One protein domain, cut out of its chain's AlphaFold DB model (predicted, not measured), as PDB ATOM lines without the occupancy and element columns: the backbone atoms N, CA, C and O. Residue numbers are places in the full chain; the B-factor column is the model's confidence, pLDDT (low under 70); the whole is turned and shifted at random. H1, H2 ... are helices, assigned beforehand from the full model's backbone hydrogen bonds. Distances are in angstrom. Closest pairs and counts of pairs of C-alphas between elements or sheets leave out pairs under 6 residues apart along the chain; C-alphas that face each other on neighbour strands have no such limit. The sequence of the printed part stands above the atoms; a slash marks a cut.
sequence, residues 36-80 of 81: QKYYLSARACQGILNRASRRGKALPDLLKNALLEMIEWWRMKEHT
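AT A GLANCE: This is residues 36 to 80 of the 81 residues of an uncharacterized protein of Faecalibacterium sp. AF28-13AC (UniProt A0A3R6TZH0). Two helices form a hairpin shaped like a narrow V: H1 and H2 come together near the start of H1, spread toward the end where residues 55 to 60 join them, and H2 carries on past the start of H1. Before H1, residues 36 to 41 turn off to one side of the pair. The printed part has 45 residues with two named helices, H1 then H2, and no named strand; the class is all helix. It is only just compact, close to loose, with a radius of gyration of the C-alphas of 11.2 A, and its elongated outline spans 36 by 19 by 17 A.

IN THESE COORDINATES: The printed part begins at Gln 36, whose C-alpha is at (191.810, 171.643, 97.749). H1 is residues 42 to 54, from C-alpha 42 at (186.232, 182.481, 94.581), and is 18.5 A long from first to last C-alpha. H2, the longest helix, is residues 61 to 78, is 26.0 A long, and ends with C-alpha 78 at (180.295, 174.866, 89.736).

HOW THE PARTS SIT: H1 and H2 touch, with 14 pairs of C-alphas within 8 A. Their closest C-alphas, those of Ala 42 and Ile 71, are 4.5 A apart. They run opposite ways at a shallow tilt of 34 degrees, only just short of steep, and form a helical hairpin. Their centres are 11.7 A apart. In H1 and H2 every O i to N i+4 pair is within hydrogen-bond range.

THE WHOLE: The two C-alphas farthest apart, those of Gly 56 and Thr 80, are 36.3 A apart. The link from H1 to H2 is short, with 6 residues, and the printed part has no cut. The mean pLDDT of the printed part is 93.2; residue 80 is under 70.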
ATOM      1  N   GLN A  36     192.711 170.574  98.210       89.88
ATOM      2  CA  GLN A  36     191.810 171.643  97.749       89.88
ATOM      3  C   GLN A  36     191.087 172.392  98.888       89.88
ATOM      4  O   GLN A  36     190.752 173.564  98.744       89.88
ATOM      5  N   LYS A  37     190.862 171.750 100.044       91.50
ATOM      6  CA  LYS A  37     190.242 172.384 101.226       91.50
ATOM      7  C   LYS A  37     191.016 173.602 101.755       91.50
ATOM      8  O   LYS A  37     190.448 174.396 102.496       91.50
ATOM      9  N   TYR A  38     192.293 173.739 101.393       92.00
ATOM     10  CA  TYR A  38     193.137 174.879 101.755       92.00
ATOM     11  C   TYR A  38     193.211 175.950 100.661       92.00
ATOM     12  O   TYR A  38     193.872 176.970 100.849       92.00
ATOM     13  N   TYR A  39     192.558 175.742  99.516       92.56
ATOM     14  CA  TYR A  39     192.549 176.726  98.438       92.56
ATOM     15  C   TYR A  39     191.636 177.892  98.810       92.56
ATOM     16  O   TYR A  39     190.631 177.736  99.509       92.56
ATOM     17  N   LEU A  40     191.961 179.081  98.303       95.62
ATOM     18  CA  LEU A  40     191.066 180.226  98.415       95.62
ATOM     19  C   LEU A  40     189.786 179.958  97.619       95.62
ATOM     20  O   LEU A  40     189.838 179.542  96.463       95.62
ATOM     21  N   SER A  41     188.635 180.243  98.226       94.88
ATOM     22  CA  SER A  41     187.362 180.259  97.506       94.88
ATOM     23  C   SER A  41     187.286 181.458  96.558       94.88
ATOM     24  O   SER A  41     187.893 182.502  96.819       94.88
ATOM     25  N   ALA A  42     186.468 181.366  95.505       96.06
ATOM     26  CA  ALA A  42     186.232 182.481  94.581       96.06
ATOM     27  C   ALA A  42     185.829 183.776  95.310       96.06
ATOM     28  O   ALA A  42     186.339 184.863  95.031       96.06
ATOM     29  N   ARG A  43     184.966 183.655  96.328       96.62
ATOM     30  CA  ARG A  43     184.526 184.782  97.163       96.62
ATOM     31  C   ARG A  43     185.677 185.405  97.957       96.62
ATOM     32  O   ARG A  43     185.726 186.629  98.098       96.62
ATOM     33  N   ALA A  44     186.604 184.595  98.470       97.31
ATOM     34  CA  ALA A  44     187.790 185.098  99.157       97.31
ATOM     35  C   ALA A  44     188.713 185.857  98.189       97.31
ATOM     36  O   ALA A  44     189.128 186.975  98.512       97.31
ATOM     37  N   CYS A  45     188.955 185.310  96.992       97.06
ATOM     38  CA  CYS A  45     189.730 185.967  95.935       97.06
ATOM     39  C   CYS A  45     189.131 187.330  95.555       97.06
ATOM     40  O   CYS A  45     189.829 188.345  95.589       97.06
ATOM     41  N   GLN A  46     187.817 187.386  95.310       96.81
ATOM     42  CA  GLN A  46     187.116 188.636  95.003       96.81
ATOM     43  C   GLN A  46     187.247 189.659  96.142       96.81
ATOM     44  O   GLN A  46     187.482 190.847  95.911       96.81
ATOM     45  N   GLY A  47     187.144 189.205  97.394       97.25
ATOM     46  CA  GLY A  47     187.324 190.059  98.565       97.25
ATOM     47  C   GLY A  47     188.724 190.676  98.659       97.25
ATOM     48  O   GLY A  47     188.853 191.832  99.069       97.25
ATOM     49  N   ILE A  48     189.767 189.938  98.269       96.44
ATOM     50  CA  ILE A  48     191.146 190.448  98.215       96.44
ATOM     51  C   ILE A  48     191.262 191.543  97.150       96.44
ATOM     52  O   ILE A  48     191.725 192.640  97.470       96.44
ATOM     53  N   LEU A  49     190.775 191.281  95.932       95.50
ATOM     54  CA  LEU A  49     190.794 192.240  94.820       95.50
ATOM     55  C   LEU A  49     190.066 193.545  95.183       95.50
ATOM     56  O   LEU A  49     190.609 194.637  95.011       95.50
ATOM     57  N   ASN A  50     188.878 193.440  95.784       95.75
ATOM     58  CA  ASN A  50     188.086 194.601  96.200       95.75
ATOM     59  C   ASN A  50     188.808 195.435  97.270       95.75
ATOM     60  O   ASN A  50     188.833 196.666  97.202       95.75
ATOM     61  N   ARG A  51     189.419 194.782  98.271       96.00
ATOM     62  CA  ARG A  51     190.175 195.487  99.318       96.00
ATOM     63  C   ARG A  51     191.415 196.176  98.764       96.00
ATOM     64  O   ARG A  51     191.743 197.257  99.240       96.00
ATOM     65  N   ALA A  52     192.094 195.567  97.801       94.44
ATOM     66  CA  ALA A  52     193.267 196.157  97.178       94.44
ATOM     67  C   ALA A  52     192.935 197.401  96.360       94.44
ATOM     68  O   ALA A  52     193.552 198.444  96.569       94.44
ATOM     69  N   SER A  53     191.892 197.306  95.530       91.50
ATOM     70  CA  SER A  53     191.351 198.441  94.777       91.50
ATOM     71  C   SER A  53     190.997 199.600  95.715       91.50
ATOM     72  O   SER A  53     191.509 200.707  95.565       91.50
ATOM     73  N   ARG A  54     190.244 199.324  96.791       94.75
ATOM     74  CA  ARG A  54     189.855 200.340  97.784       94.75
ATOM     75  C   ARG A  54     191.036 200.966  98.533       94.75
ATOM     76  O   ARG A  54     190.945 202.109  98.964       94.75
ATOM     77  N   ARG A  55     192.120 200.217  98.747       93.38
ATOM     78  CA  ARG A  55     193.320 200.702  99.449       93.38
ATOM     79  C   ARG A  55     194.264 201.497  98.544       93.38
ATOM     80  O   ARG A  55     195.260 202.000  99.054       93.38
ATOM     81  N   GLY A  56     194.000 201.575  97.235       86.00
ATOM     82  CA  GLY A  56     194.862 202.268  96.272       86.00
ATOM     83  C   GLY A  56     196.249 201.636  96.107       86.00
ATOM     84  O   GLY A  56     197.144 202.258  95.546       86.00
ATOM     85  N   LYS A  57     196.450 200.410  96.609       84.88
ATOM     86  CA  LYS A  57     197.695 199.652  96.446       84.88
ATOM     87  C   LYS A  57     197.455 198.574  95.404       84.88
ATOM     88  O   LYS A  57     196.701 197.634  95.658       84.88
ATOM     89  N   ALA A  58     198.081 198.730  94.240       85.19
ATOM     90  CA  ALA A  58     198.026 197.721  93.195       85.19
ATOM     91  C   ALA A  58     198.623 196.403  93.711       85.19
ATOM     92  O   ALA A  58     199.668 196.396  94.368       85.19
ATOM     93  N   LEU A  59     197.936 195.291  93.439       92.94
ATOM     94  CA  LEU A  59     198.538 193.974  93.622       92.94
ATOM     95  C   LEU A  59     199.656 193.794  92.595       92.94
ATOM     96  O   LEU A  59     199.494 194.258  91.466       92.94
ATOM     97  N   PRO A  60     200.725 193.057  92.936       95.88
ATOM     98  CA  PRO A  60     201.623 192.512  91.929       95.88
ATOM     99  C   PRO A  60     200.822 191.739  90.874       95.88
ATOM    100  O   PRO A  60     199.935 190.955  91.233       95.88
ATOM    101  N   ASP A  61     201.141 191.932  89.594       95.25
ATOM    102  CA  ASP A  61     200.357 191.371  88.484       95.25
ATOM    103  C   ASP A  61     200.245 189.847  88.555       95.25
ATOM    104  O   ASP A  61     199.167 189.297  88.349       95.25
ATOM    105  N   LEU A  62     201.325 189.170  88.962       97.00
ATOM    106  CA  LEU A  62     201.331 187.721  89.172       97.00
ATOM    107  C   LEU A  62     200.247 187.280  90.166       97.00
ATOM    108  O   LEU A  62     199.489 186.352  89.896       97.00
ATOM    109  N   LEU A  63     200.144 187.967  91.307       95.69
ATOM    110  CA  LEU A  63     199.151 187.638  92.326       95.69
ATOM    111  C   LEU A  63     197.738 187.976  91.846       95.69
ATOM    112  O   LEU A  63     196.804 187.221  92.095       95.69
ATOM    113  N   LYS A  64     197.571 189.105  91.152       96.44
ATOM    114  CA  LYS A  64     196.281 189.498  90.580       96.44
ATOM    115  C   LYS A  64     195.776 188.450  89.585       96.44
ATOM    116  O   LYS A  64     194.623 188.041  89.695       96.44
ATOM    117  N   ASN A  65     196.630 187.998  88.670       97.50
ATOM    118  CA  ASN A  65     196.286 186.993  87.666       97.50
ATOM    119  C   ASN A  65     195.938 185.654  88.322       97.50
ATOM    120  O   ASN A  65     194.869 185.120  88.050       97.50
ATOM    121  N   ALA A  66     196.745 185.188  89.281       97.50
ATOM    122  CA  ALA A  66     196.462 183.953  90.014       97.50
ATOM    123  C   ALA A  66     195.101 183.986  90.740       97.50
ATOM    124  O   ALA A  66     194.373 182.994  90.766       97.50
ATOM    125  N   LEU A  67     194.719 185.134  91.318       97.38
ATOM    126  CA  LEU A  67     193.407 185.294  91.958       97.38
ATOM    127  C   LEU A  67     192.254 185.245  90.947       97.38
ATOM    128  O   LEU A  67     191.212 184.676  91.264       97.38
ATOM    129  N   LEU A  68     192.425 185.843  89.765       97.69
ATOM    130  CA  LEU A  68     191.422 185.825  88.696       97.69
ATOM    131  C   LEU A  68     191.258 184.420  88.107       97.69
ATOM    132  O   LEU A  68     190.134 183.941  87.992       97.69
ATOM    133  N   GLU A  69     192.361 183.730  87.821       97.25
ATOM    134  CA  GLU A  69     192.354 182.340  87.349       97.25
ATOM    135  C   GLU A  69     191.675 181.404  88.353       97.25
ATOM    136  O   GLU A  69     190.853 180.577  87.968       97.25
ATOM    137  N   MET A  70     191.946 181.574  89.652       95.88
ATOM    138  CA  MET A  70     191.279 180.799  90.703       95.88
ATOM    139  C   MET A  70     189.762 181.047  90.718       95.88
ATOM    140  O   MET A  70     188.992 180.109  90.920       95.88
ATOM    141  N   ILE A  71     189.307 182.288  90.500       97.19
ATOM    142  CA  ILE A  71     187.871 182.609  90.410       97.19
ATOM    143  C   ILE A  71     187.236 181.897  89.213       97.19
ATOM    144  O   ILE A  71     186.189 181.271  89.375       97.19
ATOM    145  N   GLU A  72     187.865 181.959  88.039       96.75
ATOM    146  CA  GLU A  72     187.374 181.272  86.839       96.75
ATOM    147  C   GLU A  72     187.355 179.754  87.019       96.75
ATOM    148  O   GLU A  72     186.364 179.102  86.692       96.75
ATOM    149  N   TRP A  73     188.395 179.183  87.628       95.75
ATOM    150  CA  TRP A  73     188.451 177.755  87.931       95.75
ATOM    151  C   TRP A  73     187.271 177.298  88.799       95.75
ATOM    152  O   TRP A  73     186.634 176.283  88.504       95.75
ATOM    153  N   TRP A  74     186.928 178.067  89.837       95.38
ATOM    154  CA  TRP A  74     185.758 177.785  90.672       95.38
ATOM    155  C   TRP A  74     184.439 177.904  89.901       95.38
ATOM    156  O   TRP A  74     183.575 177.050  90.085       95.38
ATOM    157  N   ARG A  75     184.296 178.892  89.004       93.06
ATOM    158  CA  ARG A  75     183.104 179.025  88.145       93.06
ATOM    159  C   ARG A  75     182.915 177.800  87.259       93.06
ATOM    160  O   ARG A  75     181.836 177.223  87.236       93.06
ATOM    161  N   MET A  76     183.971 177.360  86.572       93.25
ATOM    162  CA  MET A  76     183.904 176.168  85.716       93.25
ATOM    163  C   MET A  76     183.539 174.918  86.520       93.25
ATOM    164  O   MET A  76     182.734 174.098  86.083       93.25
ATOM    165  N   LYS A  77     184.084 174.797  87.734       89.56
ATOM    166  CA  LYS A  77     183.793 173.683  88.634       89.56
ATOM    167  C   LYS A  77     182.328 173.633  89.072       89.56
ATOM    168  O   LYS A  77     181.765 172.544  89.116       89.56
ATOM    169  N   GLU A  78     181.717 174.778  89.370       81.38
ATOM    170  CA  GLU A  78     180.295 174.866  89.736       81.38
ATOM    171  C   GLU A  78     179.365 174.432  88.593       81.38
ATOM    172  O   GLU A  78     178.314 173.867  88.857       81.38
ATOM    173  N   HIS A  79     179.765 174.621  87.331       74.56
ATOM    174  CA  HIS A  79     179.001 174.174  86.158       74.56
ATOM    175  C   HIS A  79     179.156 172.684  85.819       74.56
ATOM    176  O   HIS A  79     178.443 172.180  84.954       74.56
ATOM    177  N   THR A  80     180.107 171.991  86.447       67.31
ATOM    178  CA  THR A  80     180.398 170.572  86.168       67.31
ATOM    179  C   THR A  80     179.757 169.628  87.204       67.31
ATOM    180  O   THR A  80     179.926 168.413  87.110       67.31
TER     181      THR A  80